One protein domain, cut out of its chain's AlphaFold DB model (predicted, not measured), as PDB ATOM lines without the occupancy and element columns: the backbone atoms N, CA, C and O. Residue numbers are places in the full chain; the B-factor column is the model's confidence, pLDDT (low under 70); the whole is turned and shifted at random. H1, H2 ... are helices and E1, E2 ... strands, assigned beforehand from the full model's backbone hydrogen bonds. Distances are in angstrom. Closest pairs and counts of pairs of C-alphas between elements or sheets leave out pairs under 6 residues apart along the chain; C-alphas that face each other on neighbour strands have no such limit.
ATOM      1  N   ARG A 190      37.996 -10.262 -26.634       90.81
ATOM      2  CA  ARG A 190      38.215  -9.149 -25.709       90.81
ATOM      3  C   ARG A 190      36.886  -8.454 -25.434       90.81
ATOM      4  O   ARG A 190      36.047  -8.334 -26.323       90.81
ATOM      5  N   THR A 191      36.714  -7.957 -24.216       90.38
ATOM      6  CA  THR A 191      35.528  -7.184 -23.836       90.38
ATOM      7  C   THR A 191      35.951  -5.769 -23.486       90.38
ATOM      8  O   THR A 191      36.843  -5.581 -22.660       90.38
ATOM      9  N   LEU A 192      35.320  -4.777 -24.112       89.31
ATOM     10  CA  LEU A 192      35.481  -3.382 -23.725       89.31
ATOM     11  C   LEU A 192      34.755  -3.131 -22.401       89.31
ATOM     12  O   LEU A 192      33.633  -3.616 -22.228       89.31
ATOM     13  N   PRO A 193      35.343  -2.348 -21.483       87.19
ATOM     14  CA  PRO A 193      34.650  -1.912 -20.278       87.19
ATOM     15  C   PRO A 193      33.299  -1.257 -20.597       87.19
ATOM     16  O   PRO A 193      33.162  -0.525 -21.583       87.19
ATOM     17  N   ALA A 194      32.299  -1.486 -19.746       85.19
ATOM     18  CA  ALA A 194      30.998  -0.842 -19.887       85.19
ATOM     19  C   ALA A 194      31.142   0.692 -19.873       85.19
ATOM     20  O   ALA A 194      31.860   1.250 -19.042       85.19
ATOM     21  N   GLY A 195      30.457   1.371 -20.799       84.31
ATOM     22  CA  GLY A 195      30.538   2.828 -20.950       84.31
ATOM     23  C   GLY A 195      31.800   3.340 -21.659       84.31
ATOM     24  O   GLY A 195      32.066   4.539 -21.605       84.31
ATOM     25  N   THR A 196      32.572   2.466 -22.319       88.94
ATOM     26  CA  THR A 196      33.685   2.886 -23.186       88.94
ATOM     27  C   THR A 196      33.172   3.828 -24.277       88.94
ATOM     28  O   THR A 196      32.267   3.477 -25.033       88.94
ATOM     29  N   ALA A 197      33.745   5.031 -24.349       89.88
ATOM     30  CA  ALA A 197      33.426   5.991 -25.396       89.88
ATOM     31  C   ALA A 197      33.907   5.474 -26.759       89.88
ATOM     32  O   ALA A 197      34.992   4.903 -26.868       89.88
ATOM     33  N   TYR A 198      33.105   5.698 -27.796       91.31
ATOM     34  CA  TYR A 198      33.424   5.294 -29.158       91.31
ATOM     35  C   TYR A 198      32.911   6.324 -30.161       91.31
ATOM     36  O   TYR A 198      31.969   7.071 -29.886       91.31
ATOM     37  N   THR A 199      33.502   6.313 -31.351       93.06
ATOM     38  CA  THR A 199      32.968   7.010 -32.522       93.06
ATOM     39  C   THR A 199      32.452   5.978 -33.514       93.06
ATOM     40  O   THR A 199      33.212   5.140 -33.990       93.06
ATOM     41  N   ALA A 200      31.161   6.033 -33.831       91.50
ATOM     42  CA  ALA A 200      30.567   5.244 -34.904       91.50
ATOM     43  C   ALA A 200      30.580   6.048 -36.205       91.50
ATOM     44  O   ALA A 200      30.134   7.199 -36.235       91.50
ATOM     45  N   ARG A 201      31.069   5.451 -37.289       93.00
ATOM     46  CA  ARG A 201      31.154   6.110 -38.595       93.00
ATOM     47  C   ARG A 201      30.795   5.165 -39.729       93.00
ATOM     48  O   ARG A 201      30.861   3.951 -39.603       93.00
ATOM     49  N   LYS A 202      30.425   5.755 -40.864       92.88
ATOM     50  CA  LYS A 202      30.071   5.032 -42.083       92.88
ATOM     51  C   LYS A 202      30.824   5.608 -43.268       92.88
ATOM     52  O   LYS A 202      30.704   6.801 -43.554       92.88
ATOM     53  N   ASN A 203      31.579   4.780 -43.982       92.00
ATOM     54  CA  ASN A 203      32.387   5.237 -45.108       92.00
ATOM     55  C   ASN A 203      31.604   5.189 -46.431       92.00
ATOM     56  O   ASN A 203      31.792   4.312 -47.274       92.00
ATOM     57  N   LEU A 204      30.727   6.178 -46.639       92.31
ATOM     58  CA  LEU A 204      29.882   6.261 -47.841       92.31
ATOM     59  C   LEU A 204      30.680   6.450 -49.142       92.31
ATOM     60  O   LEU A 204      30.212   6.084 -50.221       92.31
ATOM     61  N   THR A 205      31.883   7.021 -49.060       92.12
ATOM     62  CA  THR A 205      32.774   7.152 -50.219       92.12
ATOM     63  C   THR A 205      33.338   5.793 -50.624       92.12
ATOM     64  O   THR A 205      33.340   5.476 -51.813       92.12
ATOM     65  N   ALA A 206      33.776   4.973 -49.662       89.75
ATOM     66  CA  ALA A 206      34.226   3.607 -49.924       89.75
ATOM     67  C   ALA A 206      33.088   2.732 -50.470       89.75
ATOM     68  O   ALA A 206      33.287   2.064 -51.482       89.75
ATOM     69  N   TYR A 207      31.882   2.842 -49.903       90.00
ATOM     70  CA  TYR A 207      30.686   2.156 -50.407       90.00
ATOM     71  C   TYR A 207      30.429   2.436 -51.894       90.00
ATOM     72  O   TYR A 207      30.281   1.516 -52.698       90.00
ATOM     73  N   LYS A 208      30.441   3.716 -52.291       90.94
ATOM     74  CA  LYS A 208      30.259   4.105 -53.699       90.94
ATOM     75  C   LYS A 208      31.378   3.578 -54.596       90.94
ATOM     76  O   LYS A 208      31.103   3.139 -55.707       90.94
ATOM     77  N   ARG A 209      32.631   3.606 -54.128       90.56
ATOM     78  CA  ARG A 209      33.782   3.071 -54.876       90.56
ATOM     79  C   ARG A 209      33.699   1.559 -55.080       90.56
ATOM     80  O   ARG A 209      34.168   1.078 -56.102       90.56
ATOM     81  N   ALA A 210      33.079   0.839 -54.151       87.62
ATOM     82  CA  ALA A 210      32.850  -0.596 -54.252       87.62
ATOM     83  C   ALA A 210      31.662  -0.977 -55.164       87.62
ATOM     84  O   ALA A 210      31.333  -2.152 -55.268       87.62
ATOM     85  N   GLY A 211      31.014  -0.006 -55.826       89.88
ATOM     86  CA  GLY A 211      29.868  -0.234 -56.720       89.88
ATOM     87  C   GLY A 211      28.500  -0.133 -56.037       89.88
ATOM     88  O   GLY A 211      27.469  -0.235 -56.699       89.88
ATOM     89  N   GLY A 212      28.468   0.121 -54.727       90.44
ATOM     90  CA  GLY A 212      27.237   0.314 -53.967       90.44
ATOM     91  C   GLY A 212      26.235  -0.838 -54.112       90.44
ATOM     92  O   GLY A 212      26.607  -2.007 -54.188       90.44
ATOM     93  N   ALA A 213      24.946  -0.501 -54.173       89.50
ATOM     94  CA  ALA A 213      23.865  -1.481 -54.267       89.50
ATOM     95  C   ALA A 213      23.920  -2.320 -55.556       89.50
ATOM     96  O   ALA A 213      23.477  -3.465 -55.551       89.50
ATOM     97  N   GLU A 214      24.487  -1.787 -56.645       90.31
ATOM     98  CA  GLU A 214      24.644  -2.522 -57.908       90.31
ATOM     99  C   GLU A 214      25.632  -3.690 -57.776       90.31
ATOM    100  O   GLU A 214      25.478  -4.707 -58.447       90.31
ATOM    101  N   ALA A 215      26.595  -3.581 -56.857       87.12
ATOM    102  CA  ALA A 215      27.499  -4.666 -56.478       87.12
ATOM    103  C   ALA A 215      26.900  -5.615 -55.418       87.12
ATOM    104  O   ALA A 215      27.597  -6.495 -54.918       87.12
ATOM    105  N   GLY A 216      25.621  -5.443 -55.056       89.81
ATOM    106  CA  GLY A 216      24.947  -6.226 -54.019       89.81
ATOM    107  C   GLY A 216      25.332  -5.844 -52.586       89.81
ATOM    108  O   GLY A 216      25.025  -6.599 -51.668       89.81
ATOM    109  N   LEU A 217      25.994  -4.700 -52.388       89.44
ATOM    110  CA  LEU A 217      26.459  -4.244 -51.076       89.44
ATOM    111  C   LEU A 217      25.401  -3.396 -50.373       89.44
ATOM    112  O   LEU A 217      24.735  -2.554 -50.996       89.44
ATOM    113  N   HIS A 218      25.314  -3.543 -49.055       90.38
ATOM    114  CA  HIS A 218      24.580  -2.617 -48.207       90.38
ATOM    115  C   HIS A 218      25.555  -1.597 -47.620       90.38
ATOM    116  O   HIS A 218      26.712  -1.884 -47.326       90.38
ATOM    117  N   ASP A 219      25.116  -0.360 -47.443       84.38
ATOM    118  CA  ASP A 219      26.012   0.686 -46.956       84.38
ATOM    119  C   ASP A 219      26.492   0.413 -45.510       84.38
ATOM    120  O   ASP A 219      27.542   0.912 -45.105       84.38
ATOM    121  N   THR A 220      25.758  -0.394 -44.730       87.88
ATOM    122  CA  THR A 220      26.164  -0.877 -43.391       87.88
ATOM    123  C   THR A 220      27.381  -1.792 -43.415       87.88
ATOM    124  O   THR A 220      28.042  -1.895 -42.390       87.88
ATOM    125  N   ASP A 221      27.730  -2.379 -44.563       85.56
ATOM    126  CA  ASP A 221      28.972  -3.151 -44.725       85.56
ATOM    127  C   ASP A 221      30.222  -2.259 -44.569       85.56
ATOM    128  O   ASP A 221      31.336  -2.747 -44.417       85.56
ATOM    129  N   PHE A 222      30.033  -0.933 -44.586       88.75
ATOM    130  CA  PHE A 222      31.065   0.096 -44.428       88.75
ATOM    131  C   PHE A 222      30.918   0.864 -43.109       88.75
ATOM    132  O   PHE A 222      31.284   2.043 -43.024       88.75
ATOM    133  N   PHE A 223      30.306   0.236 -42.106       91.12
ATOM    134  CA  PHE A 223      30.159   0.787 -40.768       91.12
ATOM    135  C   PHE A 223      31.334   0.370 -39.878       91.12
ATOM    136  O   PHE A 223      31.745  -0.786 -39.869       91.12
ATOM    137  N   GLU A 224      31.887   1.326 -39.138       91.19
ATOM    138  CA  GLU A 224      33.095   1.154 -38.332       91.19
ATOM    139  C   GLU A 224      32.917   1.815 -36.963       91.19
ATOM    140  O   GLU A 224      32.337   2.901 -36.853       91.19
ATOM    141  N   TYR A 225      33.494   1.191 -35.936       90.62
ATOM    142  CA  TYR A 225      33.645   1.771 -34.606       90.62
ATOM    143  C   TYR A 225      35.115   2.100 -34.347       90.62
ATOM    144  O   TYR A 225      35.998   1.275 -34.576       90.62
ATOM    145  N   GLU A 226      35.371   3.299 -33.839       92.25
ATOM    146  CA  GLU A 226      36.689   3.758 -33.407       92.25
ATOM    147  C   GLU A 226      36.686   3.927 -31.885       92.25
ATOM    148  O   GLU A 226      35.814   4.602 -31.330       92.25
ATOM    149  N   VAL A 227      37.637   3.274 -31.216       92.12
ATOM    150  CA  VAL A 227      37.734   3.215 -29.753       92.12
ATOM    151  C   VAL A 227      39.151   3.581 -29.332       92.12
ATOM    152  O   VAL A 227      40.115   2.976 -29.796       92.12
ATOM    153  N   GLU A 228      39.270   4.529 -28.406       90.75
ATOM    154  CA  GLU A 228      40.542   4.876 -27.775       90.75
ATOM    155  C   GLU A 228      40.706   4.109 -26.463       90.75
ATOM    156  O   GLU A 228      39.849   4.140 -25.578       90.75
ATOM    157  N   THR A 229      41.821   3.397 -26.327       88.69
ATOM    158  CA  THR A 229      42.069   2.513 -25.188       88.69
ATOM    159  C   THR A 229      43.547   2.497 -24.817       88.69
ATOM    160  O   THR A 229      44.432   2.687 -25.648       88.69
ATOM    161  N   GLY A 230      43.816   2.306 -23.523       84.75
ATOM    162  CA  GLY A 230      45.168   2.139 -22.996       84.75
ATOM    163  C   GLY A 230      45.692   0.705 -23.078       84.75
ATOM    164  O   GLY A 230      46.820   0.475 -22.642       84.75
ATOM    165  N   GLU A 231      44.883  -0.238 -23.565       85.31
ATOM    166  CA  GLU A 231      45.267  -1.628 -23.796       85.31
ATOM    167  C   GLU A 231      45.701  -1.854 -25.243       85.31
ATOM    168  O   GLU A 231      45.208  -1.224 -26.178       85.31
ATOM    169  N   ARG A 232      46.591  -2.828 -25.437       85.69
ATOM    170  CA  ARG A 232      46.983  -3.281 -26.767       85.69
ATOM    171  C   ARG A 232      45.985  -4.306 -27.308       85.69
ATOM    172  O   ARG A 232      45.652  -5.284 -26.629       85.69
ATOM    173  N   TYR A 233      45.593  -4.105 -28.561       90.12
ATOM    174  CA  TYR A 233      44.830  -5.051 -29.372       90.12
ATOM    175  C   TYR A 233      45.662  -5.465 -30.582       90.12
ATOM    176  O   TYR A 233      46.518  -4.705 -31.044       90.12
ATOM    177  N   ALA A 234      45.432  -6.679 -31.068       91.50
ATOM    178  CA  ALA A 234      46.024  -7.178 -32.301       91.50
ATOM    179  C   ALA A 234      44.975  -7.273 -33.414       91.50
ATOM    180  O   ALA A 234      43.781  -7.428 -33.146       91.50
ATOM    181  N   ILE A 235      45.415  -7.215 -34.676       93.75
ATOM    182  CA  ILE A 235      44.531  -7.558 -35.794       93.75
ATOM    183  C   ILE A 235      44.026  -8.989 -35.585       93.75
ATOM    184  O   ILE A 235      44.806  -9.883 -35.263       93.75
ATOM    185  N   GLY A 236      42.718  -9.181 -35.758       93.12
ATOM    186  CA  GLY A 236      42.043 -10.457 -35.524       93.12
ATOM    187  C   GLY A 236      41.399 -10.593 -34.142       93.12
ATOM    188  O   GLY A 236      40.597 -11.509 -33.954       93.12
ATOM    189  N   ASP A 237      41.702  -9.705 -33.183       94.19
ATOM    190  CA  ASP A 237      41.008  -9.687 -31.890       94.19
ATOM    191  C   ASP A 237      39.510  -9.423 -32.093       94.19
ATOM    192  O   ASP A 237      39.100  -8.541 -32.851       94.19
ATOM    193  N   GLN A 238      38.678 -10.187 -31.387       91.69
ATOM    194  CA  GLN A 238      37.227 -10.041 -31.432       91.69
ATOM    195  C   GLN A 238      36.771  -9.207 -30.246       91.69
ATOM    196  O   GLN A 238      36.814  -9.669 -29.107       91.69
ATOM    197  N   VAL A 239      36.326  -7.983 -30.513       90.38
ATOM    198  CA  VAL A 239      35.946  -7.029 -29.473       90.38
ATOM    199  C   VAL A 239      34.434  -7.037 -29.264       90.38
ATOM    200  O   VAL A 239      33.667  -6.848 -30.204       90.38
ATOM    201  N   ARG A 240      34.001  -7.250 -28.019       86.19
ATOM    202  CA  ARG A 240      32.600  -7.137 -27.586       86.19
ATOM    203  C   ARG A 240      32.428  -5.933 -26.673       86.19
ATOM    204  O   ARG A 240      33.315  -5.635 -25.876       86.19
ATOM    205  N   SER A 241      31.281  -5.275 -26.738       76.62
ATOM    206  CA  SER A 241      30.910  -4.218 -25.798       76.62
ATOM    207  C   SER A 241      29.422  -4.297 -25.498       76.62
ATOM    208  O   SER A 241      28.621  -4.506 -26.408       76.62
TER     209      SER A 241
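This is residues 190 to 241 of the 245 residues of an uncharacterized protein of Paenibacillus durus ATCC 35681 (UniProt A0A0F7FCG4). A narrow ribbon of two antiparallel strands, E1 and E2, makes the middle of an elongated shape, with a small head of three short helices, H1, H2 and H3, at one end. At the other end the link from E2 to E3 makes a wide loop, and the first printed residues, 190 to 191, run side by side with E3 near the end of the printed part. The printed part has 52 residues, with three named helices and three named strands in the order E1, H1, H2, H3, E2, E3; the sheet has the order E1 - E2, antiparallel. The class is mixed, helices and strands, and the whole is loose, with a radius of gyration of the C-alphas of 14.1 A and spans of 39 by 20 by 14 A.

Residues 190 to 191 pair, parallel, with residues 239 to 240 of E3, residues 238 to 240, which pairs with no named strand. E1, residues 198 to 202, and E2, residues 223 to 227, are antiparallel neighbours at 158 degrees between their directions. The C-alphas of Lys 202 and Phe 223, which face each other, are 4.4 A apart. N 199 and O 226, at 2.9 A, and N 226 and O 199, at 2.8 A, are within hydrogen-bond range. H1, residues 204 to 209, touches H3, residues 219 to 222; their closest C-alphas, those of Tyr 207 and Asp 219, are 6.0 A apart. H2, residues 212 to 215, and H1 meet only through their link. H2 and H3 are close but not clearly touching, the closest C-alphas being those of Gly 212 and Asp 219, 7.1 A apart. In H1 every O i to N i+4 pair is within hydrogen-bond range; H2 and H3 are too short for such a pair, and each has its one O i to N i+3 pair within range. E3 is apart from E1, E2, H1, H2 and H3.

E1 begins at C-alpha 198, (33.424, 5.294, -29.158), and is 13.4 A long. H1 is 8.7 A long, H2 5.6 A and H3 5.7 A. E2 measures 13.6 A and ends at C-alpha 227, (37.734, 3.215, -29.753). E3, 6.7 A long, ends at C-alpha 240, (32.600, -7.137, -27.586).

The two C-alphas farthest apart, those of Glu 214 and Gly 230, are 40.8 A apart, while the first and last printed C-alphas, those of Arg 190 and Ser 241, are 8.8 A apart. The printed part has no cut. The links E1 to H1, H1 to H2, H2 to H3 and H3 to E2 are tight, and E2 to E3, with 10 residues between them, is short. The mean pLDDT of the printed part is 89.5, and no printed residue is under 70.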